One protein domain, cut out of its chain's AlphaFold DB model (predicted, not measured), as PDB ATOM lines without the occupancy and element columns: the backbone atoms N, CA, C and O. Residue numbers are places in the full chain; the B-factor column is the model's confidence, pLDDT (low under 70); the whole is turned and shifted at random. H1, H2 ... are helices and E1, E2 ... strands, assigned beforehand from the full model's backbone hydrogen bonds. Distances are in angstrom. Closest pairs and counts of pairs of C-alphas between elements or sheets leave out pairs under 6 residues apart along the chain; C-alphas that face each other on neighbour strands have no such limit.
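Overview. This is residues 170 to 279 of the 280 residues of an uncharacterized protein of Chitinibacter fontanus (UniProt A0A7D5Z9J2). A two-stranded hairpin, E1 and E2, closes one end of a cluster of crossed helices, and the long helix H4 follows E2 directly and runs down the length of the domain. H2 sits in the middle between H1 and H3, and short H5 folds back onto H1 at the end away from the strands. The printed part has 110 residues, mostly helix, in the order H1 H2 H3 E1 E2 H4 H5, with an antiparallel sheet E1 - E2. It is compact, with a radius of gyration of the C-alphas of 14.0 A and spans of 40 by 29 by 25 A.

Arrangement. E1, residues 239 to 243, and E2, residues 249 to 253, form an antiparallel hairpin, with N 240 and O 252 2.8 A apart, within hydrogen-bond range. H3, residues 210 to 222, comes closest to E1 at the C-alphas of Ile 221 and Phe 242, 6.4 A. H4, residues 254 to 271, touches H3 at a steep tilt of 61 degrees, closest at C-alphas Lys 210 and Gly 258, 5.6 A. H2, residues 194 to 205, touches H3 at 66 degrees, steep, closest at C-alphas Ala 201 and Leu 217, 5.0 A. H1, residues 174 to 187, forms a helical hairpin with H2, closest at C-alphas Arg 181 and Leu 199, 6.2 A. H5, residues 274 to 277, touches H1, closest at C-alphas Ile 180 and Leu 276, 7.3 A. In H1 to H4 every O i to N i+4 pair is within hydrogen-bond range; H5 is too short for one.

Along the chain. H4 measures 25.7 A, from C-alpha 254 at (15.218, -41.194, -6.666) to C-alpha 271 at (11.654, -38.773, 18.672). H1 measures 20.1 A and begins at (-1.996, -55.468, 9.952).

Size, cuts and confidence. The C-alphas farthest apart, Glu 233 and Asp 272, are 41.0 A apart. The printed part has no cut, and the link H3 to E1 is long, 16 residues. The pLDDT is under 70 at residues 170 to 172, 189 to 194, 224 to 249 and 279.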
ATOM      1  N   SER A 170       7.176 -59.220   7.459       56.03
ATOM      2  CA  SER A 170       6.308 -60.293   6.959       56.03
ATOM      3  C   SER A 170       5.461 -60.969   8.047       56.03
ATOM      4  O   SER A 170       4.403 -61.511   7.743       56.03
ATOM      5  N   GLU A 171       5.902 -60.929   9.304       64.56
ATOM      6  CA  GLU A 171       5.268 -61.564  10.467       64.56
ATOM      7  C   GLU A 171       4.499 -60.564  11.361       64.56
ATOM      8  O   GLU A 171       3.917 -60.961  12.380       64.56
ATOM      9  N   LEU A 172       4.505 -59.269  11.012       66.81
ATOM     10  CA  LEU A 172       3.744 -58.232  11.713       66.81
ATOM     11  C   LEU A 172       2.260 -58.295  11.356       66.81
ATOM     12  O   LEU A 172       1.883 -58.535  10.204       66.81
ATOM     13  N   THR A 173       1.411 -58.014  12.342       76.88
ATOM     14  CA  THR A 173      -0.035 -57.934  12.124       76.88
ATOM     15  C   THR A 173      -0.388 -56.675  11.337       76.88
ATOM     16  O   THR A 173       0.342 -55.681  11.349       76.88
ATOM     17  N   ASP A 174      -1.541 -56.665  10.672       75.25
ATOM     18  CA  ASP A 174      -1.996 -55.468   9.952       75.25
ATOM     19  C   ASP A 174      -2.312 -54.300  10.905       75.25
ATOM     20  O   ASP A 174      -2.212 -53.134  10.520       75.25
ATOM     21  N   GLN A 175      -2.595 -54.601  12.178       76.94
ATOM     22  CA  GLN A 175      -2.704 -53.612  13.249       76.94
ATOM     23  C   GLN A 175      -1.350 -52.953  13.560       76.94
ATOM     24  O   GLN A 175      -1.296 -51.728  13.677       76.94
ATOM     25  N   ASP A 176      -0.258 -53.724  13.614       70.50
ATOM     26  CA  ASP A 176       1.098 -53.182  13.785       70.50
ATOM     27  C   ASP A 176       1.477 -52.303  12.587       70.50
ATOM     28  O   ASP A 176       1.884 -51.153  12.759       70.50
ATOM     29  N   LYS A 177       1.270 -52.806  11.358       71.81
ATOM     30  CA  LYS A 177       1.542 -52.068  10.108       71.81
ATOM     31  C   LYS A 177       0.789 -50.737  10.067       71.81
ATOM     32  O   LYS A 177       1.366 -49.718   9.686       71.81
ATOM     33  N   LYS A 178      -0.473 -50.722  10.512       79.75
ATOM     34  CA  LYS A 178      -1.271 -49.499  10.649       79.75
ATOM     35  C   LYS A 178      -0.693 -48.547  11.702       79.75
ATOM     36  O   LYS A 178      -0.497 -47.377  11.394       79.75
ATOM     37  N   ALA A 179      -0.364 -49.032  12.901       78.38
ATOM     38  CA  ALA A 179       0.215 -48.200  13.960       78.38
ATOM     39  C   ALA A 179       1.546 -47.550  13.532       78.38
ATOM     40  O   ALA A 179       1.794 -46.377  13.817       78.38
ATOM     41  N   ILE A 180       2.368 -48.288  12.782       75.44
ATOM     42  CA  ILE A 180       3.607 -47.795  12.169       75.44
ATOM     43  C   ILE A 180       3.318 -46.722  11.111       75.44
ATOM     44  O   ILE A 180       3.935 -45.655  11.150       75.44
ATOM     45  N   ARG A 181       2.372 -46.969  10.189       80.62
ATOM     46  CA  ARG A 181       1.942 -45.992   9.170       80.62
ATOM     47  C   ARG A 181       1.471 -44.694   9.827       80.62
ATOM     48  O   ARG A 181       1.906 -43.620   9.424       80.62
ATOM     49  N   ASP A 182       0.655 -44.794  10.876       81.19
ATOM     50  CA  ASP A 182       0.140 -43.649  11.631       81.19
ATOM     51  C   ASP A 182       1.263 -42.880  12.357       81.19
ATOM     52  O   ASP A 182       1.233 -41.649  12.431       81.19
ATOM     53  N   ALA A 183       2.274 -43.578  12.887       78.56
ATOM     54  CA  ALA A 183       3.428 -42.967  13.547       78.56
ATOM     55  C   ALA A 183       4.355 -42.243  12.551       78.56
ATOM     56  O   ALA A 183       4.676 -41.070  12.750       78.56
ATOM     57  N   LEU A 184       4.712 -42.890  11.438       78.06
ATOM     58  CA  LEU A 184       5.475 -42.270  10.349       78.06
ATOM     59  C   LEU A 184       4.699 -41.104   9.701       78.06
ATOM     60  O   LEU A 184       5.276 -40.057   9.409       78.06
ATOM     61  N   GLY A 185       3.378 -41.234   9.541       78.06
ATOM     62  CA  GLY A 185       2.510 -40.194   8.983       78.06
ATOM     63  C   GLY A 185       2.437 -38.927   9.839       78.06
ATOM     64  O   GLY A 185       2.331 -37.828   9.296       78.06
ATOM     65  N   LYS A 186       2.583 -39.039  11.169       80.88
ATOM     66  CA  LYS A 186       2.741 -37.882  12.075       80.88
ATOM     67  C   LYS A 186       4.082 -37.162  11.887       80.88
ATOM     68  O   LYS A 186       4.148 -35.953  12.100       80.88
ATOM     69  N   LEU A 187       5.136 -37.877  11.483       73.56
ATOM     70  CA  LEU A 187       6.458 -37.305  11.200       73.56
ATOM     71  C   LEU A 187       6.559 -36.647   9.819       73.56
ATOM     72  O   LEU A 187       7.471 -35.847   9.583       73.56
ATOM     73  N   MET A 188       5.652 -36.966   8.898       73.81
ATOM     74  CA  MET A 188       5.611 -36.407   7.548       73.81
ATOM     75  C   MET A 188       4.664 -35.198   7.464       73.81
ATOM     76  O   MET A 188       3.739 -35.035   8.258       73.81
ATOM     77  N   LYS A 189       4.911 -34.281   6.519       65.88
ATOM     78  CA  LYS A 189       4.029 -33.117   6.335       65.88
ATOM     79  C   LYS A 189       2.743 -33.575   5.639       65.88
ATOM     80  O   LYS A 189       2.778 -33.844   4.444       65.88
ATOM     81  N   LYS A 190       1.611 -33.575   6.357       56.78
ATOM     82  CA  LYS A 190       0.274 -33.942   5.835       56.78
ATOM     83  C   LYS A 190      -0.155 -33.217   4.548       56.78
ATOM     84  O   LYS A 190      -1.021 -33.711   3.843       56.78
ATOM     85  N   SER A 191       0.434 -32.061   4.240       53.47
ATOM     86  CA  SER A 191       0.186 -31.309   3.003       53.47
ATOM     87  C   SER A 191       0.826 -31.927   1.751       53.47
ATOM     88  O   SER A 191       0.691 -31.368   0.668       53.47
ATOM     89  N   ASP A 192       1.598 -33.008   1.886       61.56
ATOM     90  CA  ASP A 192       2.336 -33.612   0.783       61.56
ATOM     91  C   ASP A 192       1.692 -34.922   0.321       61.56
ATOM     92  O   ASP A 192       1.779 -35.952   0.988       61.56
ATOM     93  N   CYS A 193       1.113 -34.872  -0.874       59.41
ATOM     94  CA  CYS A 193       0.550 -35.982  -1.636       59.41
ATOM     95  C   CYS A 193       1.398 -37.264  -1.727       59.41
ATOM     96  O   CYS A 193       0.845 -38.355  -1.850       59.41
ATOM     97  N   ILE A 194       2.729 -37.155  -1.686       67.44
ATOM     98  CA  ILE A 194       3.644 -38.303  -1.786       67.44
ATOM     99  C   ILE A 194       3.630 -39.122  -0.495       67.44
ATOM    100  O   ILE A 194       4.048 -40.276  -0.505       67.44
ATOM    101  N   THR A 195       3.159 -38.535   0.610       72.88
ATOM    102  CA  THR A 195       3.226 -39.125   1.948       72.88
ATOM    103  C   THR A 195       2.636 -40.527   1.975       72.88
ATOM    104  O   THR A 195       3.364 -41.442   2.326       72.88
ATOM    105  N   GLU A 196       1.406 -40.744   1.508       73.88
ATOM    106  CA  GLU A 196       0.786 -42.079   1.557       73.88
ATOM    107  C   GLU A 196       1.542 -43.136   0.738       73.88
ATOM    108  O   GLU A 196       1.804 -44.227   1.241       73.88
ATOM    109  N   TYR A 197       1.970 -42.804  -0.485       76.00
ATOM    110  CA  TYR A 197       2.755 -43.717  -1.324       76.00
ATOM    111  C   TYR A 197       4.134 -44.025  -0.725       76.00
ATOM    112  O   TYR A 197       4.605 -45.158  -0.811       76.00
ATOM    113  N   LEU A 198       4.790 -43.031  -0.118       79.88
ATOM    114  CA  LEU A 198       6.109 -43.192   0.490       79.88
ATOM    115  C   LEU A 198       6.035 -43.938   1.828       79.88
ATOM    116  O   LEU A 198       6.887 -44.784   2.082       79.88
ATOM    117  N   LEU A 199       5.010 -43.677   2.647       80.12
ATOM    118  CA  LEU A 199       4.703 -44.444   3.856       80.12
ATOM    119  C   LEU A 199       4.517 -45.920   3.518       80.12
ATOM    120  O   LEU A 199       5.156 -46.772   4.128       80.12
ATOM    121  N   ASP A 200       3.699 -46.206   2.506       80.69
ATOM    122  CA  ASP A 200       3.470 -47.564   2.031       80.69
ATOM    123  C   ASP A 200       4.734 -48.225   1.485       80.69
ATOM    124  O   ASP A 200       5.003 -49.376   1.806       80.69
ATOM    125  N   ALA A 201       5.544 -47.504   0.710       85.12
ATOM    126  CA  ALA A 201       6.801 -48.043   0.206       85.12
ATOM    127  C   ALA A 201       7.819 -48.325   1.328       85.12
ATOM    128  O   ALA A 201       8.574 -49.282   1.207       85.12
ATOM    129  N   ILE A 202       7.842 -47.538   2.412       83.19
ATOM    130  CA  ILE A 202       8.685 -47.787   3.601       83.19
ATOM    131  C   ILE A 202       8.179 -49.002   4.386       83.19
ATOM    132  O   ILE A 202       8.974 -49.858   4.774       83.19
ATOM    133  N   VAL A 203       6.860 -49.084   4.590       81.31
ATOM    134  CA  VAL A 203       6.155 -50.204   5.232       81.31
ATOM    135  C   VAL A 203       6.423 -51.505   4.468       81.31
ATOM    136  O   VAL A 203       6.936 -52.455   5.043       81.31
ATOM    137  N   GLU A 204       6.168 -51.546   3.162       82.12
ATOM    138  CA  GLU A 204       6.366 -52.747   2.339       82.12
ATOM    139  C   GLU A 204       7.845 -53.127   2.145       82.12
ATOM    140  O   GLU A 204       8.143 -54.304   1.946       82.12
ATOM    141  N   ALA A 205       8.770 -52.160   2.186       84.00
ATOM    142  CA  ALA A 205      10.210 -52.406   2.065       84.00
ATOM    143  C   ALA A 205      10.897 -52.809   3.385       84.00
ATOM    144  O   ALA A 205      12.089 -53.142   3.349       84.00
ATOM    145  N   ASP A 206      10.190 -52.720   4.520       81.94
ATOM    146  CA  ASP A 206      10.723 -52.862   5.887       81.94
ATOM    147  C   ASP A 206      12.028 -52.083   6.113       81.94
ATOM    148  O   ASP A 206      13.025 -52.592   6.629       81.94
ATOM    149  N   SER A 207      12.107 -50.868   5.566       81.56
ATOM    150  CA  SER A 207      13.365 -50.125   5.567       81.56
ATOM    151  C   SER A 207      13.189 -48.678   5.138       81.56
ATOM    152  O   SER A 207      12.388 -48.376   4.259       81.56
ATOM    153  N   ILE A 208      14.037 -47.799   5.668       80.81
ATOM    154  CA  ILE A 208      14.260 -46.442   5.147       80.81
ATOM    155  C   ILE A 208      15.415 -46.422   4.118       80.81
ATOM    156  O   ILE A 208      15.737 -45.384   3.537       80.81
ATOM    157  N   ASN A 209      16.003 -47.581   3.784       85.31
ATOM    158  CA  ASN A 209      17.010 -47.696   2.730       85.31
ATOM    159  C   ASN A 209      16.461 -47.233   1.368       85.31
ATOM    160  O   ASN A 209      15.615 -47.895   0.763       85.31
ATOM    161  N   LYS A 210      17.029 -46.136   0.847       84.94
ATOM    162  CA  LYS A 210      16.626 -45.489  -0.414       84.94
ATOM    163  C   LYS A 210      16.388 -46.468  -1.566       84.94
ATOM    164  O   LYS A 210      15.367 -46.349  -2.232       84.94
ATOM    165  N   LYS A 211      17.287 -47.437  -1.799       83.12
ATOM    166  CA  LYS A 211      17.159 -48.376  -2.929       83.12
ATOM    167  C   LYS A 211      15.968 -49.321  -2.754       83.12
ATOM    168  O   LYS A 211      15.226 -49.526  -3.708       83.12
ATOM    169  N   LYS A 212      15.761 -49.864  -1.548       84.31
ATOM    170  CA  LYS A 212      14.609 -50.735  -1.256       84.31
ATOM    171  C   LYS A 212      13.291 -49.965  -1.389       84.31
ATOM    172  O   LYS A 212      12.419 -50.386  -2.144       84.31
ATOM    173  N   VAL A 213      13.188 -48.807  -0.729       84.81
ATOM    174  CA  VAL A 213      11.994 -47.943  -0.783       84.81
ATOM    175  C   VAL A 213      11.682 -47.539  -2.221       84.81
ATOM    176  O   VAL A 213      10.533 -47.622  -2.638       84.81
ATOM    177  N   TRP A 214      12.694 -47.161  -3.007       85.81
ATOM    178  CA  TRP A 214      12.517 -46.804  -4.415       85.81
ATOM    179  C   TRP A 214      11.920 -47.951  -5.237       85.81
ATOM    180  O   TRP A 214      10.937 -47.732  -5.935       85.81
ATOM    181  N   ILE A 215      12.429 -49.181  -5.102       84.06
ATOM    182  CA  ILE A 215      11.898 -50.357  -5.817       84.06
ATOM    183  C   ILE A 215      10.422 -50.613  -5.464       84.06
ATOM    184  O   ILE A 215       9.616 -50.894  -6.353       84.06
ATOM    185  N   HIS A 216      10.046 -50.508  -4.187       83.75
ATOM    186  CA  HIS A 216       8.650 -50.676  -3.763       83.75
ATOM    187  C   HIS A 216       7.756 -49.538  -4.264       83.75
ATOM    188  O   HIS A 216       6.679 -49.788  -4.802       83.75
ATOM    189  N   LEU A 217       8.238 -48.297  -4.193       84.25
ATOM    190  CA  LEU A 217       7.538 -47.123  -4.701       84.25
ATOM    191  C   LEU A 217       7.327 -47.194  -6.222       84.25
ATOM    192  O   LEU A 217       6.237 -46.880  -6.696       84.25
ATOM    193  N   GLN A 218       8.323 -47.676  -6.977       82.44
ATOM    194  CA  GLN A 218       8.204 -47.932  -8.415       82.44
ATOM    195  C   GLN A 218       7.121 -48.975  -8.705       82.44
ATOM    196  O   GLN A 218       6.236 -48.719  -9.518       82.44
ATOM    197  N   LYS A 219       7.147 -50.127  -8.018       82.56
ATOM    198  CA  LYS A 219       6.112 -51.167  -8.161       82.56
ATOM    199  C   LYS A 219       4.717 -50.614  -7.868       82.56
ATOM    200  O   LYS A 219       3.806 -50.834  -8.658       82.56
ATOM    201  N   LYS A 220       4.558 -49.879  -6.763       77.88
ATOM    202  CA  LYS A 220       3.258 -49.380  -6.302       77.88
ATOM    203  C   LYS A 220       2.685 -48.289  -7.205       77.88
ATOM    204  O   LYS A 220       1.494 -48.318  -7.497       77.88
ATOM    205  N   ILE A 221       3.524 -47.375  -7.697       75.19
ATOM    206  CA  ILE A 221       3.108 -46.348  -8.661       75.19
ATOM    207  C   ILE A 221       2.792 -46.972 -10.026       75.19
ATOM    208  O   ILE A 221       1.767 -46.629 -10.602       75.19
ATOM    209  N   ASN A 222       3.591 -47.926 -10.513       72.44
ATOM    210  CA  ASN A 222       3.338 -48.591 -11.799       72.44
ATOM    211  C   ASN A 222       2.116 -49.531 -11.772       72.44
ATOM    212  O   ASN A 222       1.528 -49.787 -12.817       72.44
ATOM    213  N   ALA A 223       1.734 -50.048 -10.599       71.88
ATOM    214  CA  ALA A 223       0.538 -50.873 -10.409       71.88
ATOM    215  C   ALA A 223      -0.750 -50.057 -10.175       71.88
ATOM    216  O   ALA A 223      -1.837 -50.634 -10.118       71.88
ATOM    217  N   ALA A 224      -0.660 -48.732 -10.020       66.94
ATOM    218  CA  ALA A 224      -1.833 -47.885  -9.853       66.94
ATOM    219  C   ALA A 224      -2.643 -47.809 -11.167       66.94
ATOM    220  O   ALA A 224      -2.050 -47.621 -12.229       66.94
ATOM    221  N   PRO A 225      -3.993 -47.846 -11.142       54.50
ATOM    222  CA  PRO A 225      -4.814 -47.720 -12.358       54.50
ATOM    223  C   PRO A 225      -4.623 -46.399 -13.126       54.50
ATOM    224  O   PRO A 225      -4.999 -46.291 -14.288       54.50
ATOM    225  N   SER A 226      -4.052 -45.387 -12.466       54.50
ATOM    226  CA  SER A 226      -3.715 -44.064 -13.003       54.50
ATOM    227  C   SER A 226      -2.244 -43.924 -13.432       54.50
ATOM    228  O   SER A 226      -1.795 -42.811 -13.719       54.50
ATOM    229  N   ALA A 227      -1.479 -45.021 -13.468       47.16
ATOM    230  CA  ALA A 227      -0.077 -45.017 -13.866       47.16
ATOM    231  C   ALA A 227       0.093 -44.589 -15.332       47.16
ATOM    232  O   ALA A 227      -0.435 -45.208 -16.256       47.16
ATOM    233  N   HIS A 228       0.897 -43.552 -15.559       48.16
ATOM    234  CA  HIS A 228       1.485 -43.312 -16.875       48.16
ATOM    235  C   HIS A 228       2.784 -44.125 -16.985       48.16
ATOM    236  O   HIS A 228       3.515 -44.202 -15.994       48.16
ATOM    237  N   PRO A 229       3.106 -44.709 -18.156       42.59
ATOM    238  CA  PRO A 229       4.336 -45.476 -18.312       42.59
ATOM    239  C   PRO A 229       5.562 -44.601 -17.988       42.59
ATOM    240  O   PRO A 229       5.588 -43.422 -18.368       42.59
ATOM    241  N   PRO A 230       6.577 -45.144 -17.289       46.81
ATOM    242  CA  PRO A 230       7.814 -44.419 -17.043       46.81
ATOM    243  C   PRO A 230       8.502 -44.112 -18.376       46.81
ATOM    244  O   PRO A 230       8.620 -44.980 -19.239       46.81
ATOM    245  N   PHE A 231       8.968 -42.876 -18.537       38.09
ATOM    246  CA  PHE A 231       9.773 -42.500 -19.695       38.09
ATOM    247  C   PHE A 231      11.263 -42.714 -19.410       38.09
ATOM    248  O   PHE A 231      11.743 -42.362 -18.331       38.09
ATOM    249  N   THR A 232      11.970 -43.169 -20.446       40.81
ATOM    250  CA  THR A 232      13.432 -43.319 -20.607       40.81
ATOM    251  C   THR A 232      14.120 -44.501 -19.917       40.81
ATOM    252  O   THR A 232      13.808 -44.893 -18.796       40.81
ATOM    253  N   GLU A 233      15.081 -45.060 -20.657       36.97
ATOM    254  CA  GLU A 233      15.814 -46.307 -20.389       36.97
ATOM    255  C   GLU A 233      16.999 -46.117 -19.423       36.97
ATOM    256  O   GLU A 233      17.709 -47.069 -19.102       36.97
ATOM    257  N   ASP A 234      17.210 -44.893 -18.931       42.09
ATOM    258  CA  ASP A 234      18.381 -44.523 -18.141       42.09
ATOM    259  C   ASP A 234      18.055 -44.495 -16.637       42.09
ATOM    260  O   ASP A 234      17.448 -43.561 -16.100       42.09
ATOM    261  N   SER A 235      18.436 -45.570 -15.939       45.91
ATOM    262  CA  SER A 235      17.987 -45.871 -14.565       45.91
ATOM    263  C   SER A 235      18.313 -44.803 -13.508       45.91
ATOM    264  O   SER A 235      17.691 -44.783 -12.448       45.91
ATOM    265  N   THR A 236      19.255 -43.900 -13.796       45.34
ATOM    266  CA  THR A 236      19.686 -42.810 -12.903       45.34
ATOM    267  C   THR A 236      18.793 -41.565 -12.967       45.34
ATOM    268  O   THR A 236      18.770 -40.781 -12.017       45.34
ATOM    269  N   MET A 237      18.024 -41.400 -14.049       50.50
ATOM    270  CA  MET A 237      17.092 -40.284 -14.279       50.50
ATOM    271  C   MET A 237      15.618 -40.708 -14.171       50.50
ATOM    272  O   MET A 237      14.721 -39.924 -14.486       50.50
ATOM    273  N   ALA A 238      15.346 -41.929 -13.700       56.09
ATOM    274  CA  ALA A 238      13.997 -42.469 -13.578       56.09
ATOM    275  C   ALA A 238      13.082 -41.552 -12.736       56.09
ATOM    276  O   ALA A 238      13.221 -41.436 -11.516       56.09
ATOM    277  N   LEU A 239      12.119 -40.910 -13.401       62.97
ATOM    278  CA  LEU A 239      11.081 -40.096 -12.773       62.97
ATOM    279  C   LEU A 239       9.805 -40.918 -12.624       62.97
ATOM    280  O   LEU A 239       9.128 -41.212 -13.610       62.97
ATOM    281  N   LEU A 240       9.428 -41.216 -11.382       67.50
ATOM    282  CA  LEU A 240       8.110 -41.755 -11.085       67.50
ATOM    283  C   LEU A 240       7.063 -40.663 -11.255       67.50
ATOM    284  O   LEU A 240       7.074 -39.654 -10.547       67.50
ATOM    285  N   ARG A 241       6.173 -40.868 -12.225       68.00
ATOM    286  CA  ARG A 241       5.038 -39.993 -12.509       68.00
ATOM    287  C   ARG A 241       3.785 -40.635 -11.938       68.00
ATOM    288  O   ARG A 241       3.452 -41.759 -12.297       68.00
ATOM    289  N   PHE A 242       3.098 -39.920 -11.062       66.81
ATOM    290  CA  PHE A 242       1.858 -40.375 -10.443       66.81
ATOM    291  C   PHE A 242       0.870 -39.210 -10.359       66.81
ATOM    292  O   PHE A 242       1.229 -38.044 -10.559       66.81
ATOM    293  N   ILE A 243      -0.385 -39.545 -10.090       62.81
ATOM    294  CA  ILE A 243      -1.461 -38.585  -9.876       62.81
ATOM    295  C   ILE A 243      -1.791 -38.605  -8.382       62.81
ATOM    296  O   ILE A 243      -1.980 -39.678  -7.806       62.81
ATOM    297  N   ASP A 244      -1.794 -37.436  -7.743       63.28
ATOM    298  CA  ASP A 244      -2.157 -37.317  -6.331       63.28
ATOM    299  C   ASP A 244      -3.674 -37.344  -6.093       63.28
ATOM    300  O   ASP A 244      -4.461 -37.329  -7.036       63.28
ATOM    301  N   SER A 245      -4.104 -37.419  -4.829       54.59
ATOM    302  CA  SER A 245      -5.531 -37.461  -4.471       54.59
ATOM    303  C   SER A 245      -6.339 -36.255  -4.999       54.59
ATOM    304  O   SER A 245      -7.481 -36.462  -5.401       54.59
ATOM    305  N   PRO A 246      -5.781 -35.025  -5.067       67.69
ATOM    306  CA  PRO A 246      -6.368 -33.903  -5.818       67.69
ATOM    307  C   PRO A 246      -6.442 -34.044  -7.351       67.69
ATOM    308  O   PRO A 246      -7.025 -33.184  -8.006       67.69
ATOM    309  N   GLY A 247      -5.843 -35.071  -7.958       60.53
ATOM    310  CA  GLY A 247      -5.772 -35.235  -9.415       60.53
ATOM    311  C   GLY A 247      -4.580 -34.536 -10.088       60.53
ATOM    312  O   GLY A 247      -4.485 -34.519 -11.318       60.53
ATOM    313  N   THR A 248      -3.647 -33.980  -9.316       61.91
ATOM    314  CA  THR A 248      -2.454 -33.295  -9.828       61.91
ATOM    315  C   THR A 248      -1.419 -34.306 -10.303       61.91
ATOM    316  O   THR A 248      -1.039 -35.221  -9.571       61.91
ATOM    317  N   LYS A 249      -0.869 -34.094 -11.501       67.94
ATOM    318  CA  LYS A 249       0.316 -34.831 -11.954       67.94
ATOM    319  C   LYS A 249       1.538 -34.381 -11.156       67.94
ATOM    320  O   LYS A 249       1.838 -33.189 -11.084       67.94
ATOM    321  N   LYS A 250       2.261 -35.339 -10.588       71.25
ATOM    322  CA  LYS A 250       3.500 -35.127  -9.836       71.25
ATOM    323  C   LYS A 250       4.606 -36.008 -10.404       71.25
ATOM    324  O   LYS A 250       4.350 -37.108 -10.893       71.25
ATOM    325  N   SER A 251       5.840 -35.523 -10.320       74.69
ATOM    326  CA  SER A 251       7.049 -36.271 -10.663       74.69
ATOM    327  C   SER A 251       7.952 -36.395  -9.438       74.69
ATOM    328  O   SER A 251       8.086 -35.471  -8.633       74.69
ATOM    329  N   LEU A 252       8.563 -37.564  -9.283       75.94
ATOM    330  CA  LEU A 252       9.393 -37.902  -8.140       75.94
ATOM    331  C   LEU A 252      10.648 -38.621  -8.632       75.94
ATOM    332  O   LEU A 252      10.550 -39.655  -9.281       75.94
ATOM    333  N   SER A 253      11.821 -38.058  -8.346       82.19
ATOM    334  CA  SER A 253      13.119 -38.668  -8.650       82.19
ATOM    335  C   SER A 253      13.637 -39.487  -7.466       82.19
ATOM    336  O   SER A 253      13.291 -39.213  -6.311       82.19
ATOM    337  N   GLU A 254      14.541 -40.435  -7.728       82.31
ATOM    338  CA  GLU A 254      15.218 -41.194  -6.666       82.31
ATOM    339  C   GLU A 254      15.981 -40.259  -5.705       82.31
ATOM    340  O   GLU A 254      16.010 -40.484  -4.492       82.31
ATOM    341  N   LYS A 255      16.548 -39.158  -6.224       81.75
ATOM    342  CA  LYS A 255      17.191 -38.107  -5.416       81.75
ATOM    343  C   LYS A 255      16.204 -37.479  -4.428       81.75
ATOM    344  O   LYS A 255      16.492 -37.429  -3.234       81.75
ATOM    345  N   ASN A 256      15.031 -37.061  -4.904       81.81
ATOM    346  CA  ASN A 256      14.005 -36.432  -4.069       81.81
ATOM    347  C   ASN A 256      13.477 -37.404  -2.998       81.81
ATOM    348  O   ASN A 256      13.201 -36.981  -1.876       81.81
ATOM    349  N   VAL A 257      13.367 -38.702  -3.312       83.44
ATOM    350  CA  VAL A 257      13.053 -39.751  -2.322       83.44
ATOM    351  C   VAL A 257      14.170 -39.879  -1.290       83.44
ATOM    352  O   VAL A 257      13.884 -39.871  -0.096       83.44
ATOM    353  N   GLY A 258      15.435 -39.907  -1.720       83.06
ATOM    354  CA  GLY A 258      16.595 -39.912  -0.826       83.06
ATOM    355  C   GLY A 258      16.577 -38.759   0.180       83.06
ATOM    356  O   GLY A 258      16.615 -38.998   1.382       83.06
ATOM    357  N   GLU A 259      16.419 -37.518  -0.289       84.06
ATOM    358  CA  GLU A 259      16.353 -36.333   0.581       84.06
ATOM    359  C   GLU A 259      15.191 -36.394   1.589       84.06
ATOM    360  O   GLU A 259      15.334 -35.976   2.742       84.06
ATOM    361  N   ARG A 260      14.035 -36.937   1.181       84.25
ATOM    362  CA  ARG A 260      12.876 -37.150   2.064       84.25
ATOM    363  C   ARG A 260      13.168 -38.199   3.136       84.25
ATOM    364  O   ARG A 260      12.874 -37.950   4.304       84.25
ATOM    365  N   LEU A 261      13.782 -39.321   2.762       84.44
ATOM    366  CA  LEU A 261      14.167 -40.398   3.679       84.44
ATOM    367  C   LEU A 261      15.250 -39.949   4.672       84.44
ATOM    368  O   LEU A 261      15.150 -40.267   5.853       84.44
ATOM    369  N   THR A 262      16.217 -39.125   4.255       83.62
ATOM    370  CA  THR A 262      17.197 -38.506   5.166       83.62
ATOM    371  C   THR A 262      16.524 -37.573   6.180       83.62
ATOM    372  O   THR A 262      16.816 -37.640   7.373       83.62
ATOM    373  N   ARG A 263      15.571 -36.733   5.747       83.00
ATOM    374  CA  ARG A 263      14.807 -35.863   6.667       83.00
ATOM    375  C   ARG A 263      13.912 -36.661   7.619       83.00
ATOM    376  O   ARG A 263      13.740 -36.250   8.762       83.00
ATOM    377  N   LEU A 264      13.343 -37.777   7.161       82.00
ATOM    378  CA  LEU A 264      12.550 -38.686   7.989       82.00
ATOM    379  C   LEU A 264      13.427 -39.420   9.015       82.00
ATOM    380  O   LEU A 264      13.069 -39.452  10.186       82.00
ATOM    381  N   THR A 265      14.605 -39.898   8.603       81.44
ATOM    382  CA  THR A 265      15.628 -40.506   9.478       81.44
ATOM    383  C   THR A 265      15.963 -39.591  10.652       81.44
ATOM    384  O   THR A 265      15.816 -39.989  11.805       81.44
ATOM    385  N   ALA A 266      16.316 -38.333  10.367       81.38
ATOM    386  CA  ALA A 266      16.642 -37.354  11.402       81.38
ATOM    387  C   ALA A 266      15.473 -37.108  12.378       81.38
ATOM    388  O   ALA A 266      15.694 -36.928  13.571       81.38
ATOM    389  N   ARG A 267      14.221 -37.140  11.898       81.88
ATOM    390  CA  ARG A 267      13.022 -36.984  12.744       81.88
ATOM    391  C   ARG A 267      12.730 -38.206  13.610       81.88
ATOM    392  O   ARG A 267      12.286 -38.039  14.738       81.88
ATOM    393  N   ILE A 268      12.975 -39.409  13.095       79.94
ATOM    394  CA  ILE A 268      12.845 -40.659  13.855       79.94
ATOM    395  C   ILE A 268      13.872 -40.681  14.991       79.94
ATOM    396  O   ILE A 268      13.500 -40.898  16.139       79.94
ATOM    397  N   GLN A 269      15.131 -40.348  14.686       80.62
ATOM    398  CA  GLN A 269      16.207 -40.222  15.676       80.62
ATOM    399  C   GLN A 269      15.905 -39.154  16.742       80.62
ATOM    400  O   GLN A 269      16.250 -39.335  17.902       80.62
ATOM    401  N   GLN A 270      15.226 -38.060  16.378       82.94
ATOM    402  CA  GLN A 270      14.819 -37.003  17.316       82.94
ATOM    403  C   GLN A 270      13.630 -37.367  18.221       82.94
ATOM    404  O   GLN A 270      13.443 -36.704  19.237       82.94
ATOM    405  N   GLN A 271      12.805 -38.355  17.858       77.81
ATOM    406  CA  GLN A 271      11.654 -38.773  18.672       77.81
ATOM    407  C   GLN A 271      11.931 -39.971  19.585       77.81
ATOM    408  O   GLN A 271      11.040 -40.331  20.351       77.81
ATOM    409  N   ASP A 272      13.115 -40.583  19.485       74.50
ATOM    410  CA  ASP A 272      13.540 -41.756  20.268       74.50
ATOM    411  C   ASP A 272      12.484 -42.881  20.318       74.50
ATOM    412  O   ASP A 272      12.211 -43.519  21.332       74.50
ATOM    413  N   ASN A 273      11.802 -43.078  19.188       75.31
ATOM    414  CA  ASN A 273      10.689 -44.010  19.078       75.31
ATOM    415  C   ASN A 273      11.223 -45.378  18.639       75.31
ATOM    416  O   ASN A 273      11.439 -45.592  17.446       75.31
ATOM    417  N   GLU A 274      11.418 -46.302  19.585       71.81
ATOM    418  CA  GLU A 274      11.965 -47.656  19.350       71.81
ATOM    419  C   GLU A 274      11.297 -48.397  18.174       71.81
ATOM    420  O   GLU A 274      11.967 -49.034  17.358       71.81
ATOM    421  N   LEU A 275       9.975 -48.255  18.027       70.50
ATOM    422  CA  LEU A 275       9.182 -48.884  16.965       70.50
ATOM    423  C   LEU A 275       9.450 -48.281  15.571       70.50
ATOM    424  O   LEU A 275       9.205 -48.939  14.557       70.50
ATOM    425  N   LEU A 276       9.988 -47.061  15.502       73.50
ATOM    426  CA  LEU A 276      10.446 -46.421  14.266       73.50
ATOM    427  C   LEU A 276      11.963 -46.540  14.056       73.50
ATOM    428  O   LEU A 276      12.399 -46.633  12.910       73.50
ATOM    429  N   LEU A 277      12.764 -46.583  15.126       74.12
ATOM    430  CA  LEU A 277      14.225 -46.721  15.057       74.12
ATOM    431  C   LEU A 277      14.663 -48.008  14.341       74.12
ATOM    432  O   LEU A 277      15.661 -47.992  13.628       74.12
ATOM    433  N   ARG A 278      13.874 -49.085  14.438       72.19
ATOM    434  CA  ARG A 278      14.105 -50.362  13.732       72.19
ATOM    435  C   ARG A 278      14.135 -50.278  12.190       72.19
ATOM    436  O   ARG A 278      14.479 -51.260  11.549       72.19
ATOM    437  N   PHE A 279      13.710 -49.158  11.596       66.50
ATOM    438  CA  PHE A 279      13.697 -48.951  10.140       66.50
ATOM    439  C   PHE A 279      14.985 -48.328   9.575       66.50
ATOM    440  O   PHE A 279      15.106 -48.222   8.345       66.50
TER     441      PHE A 279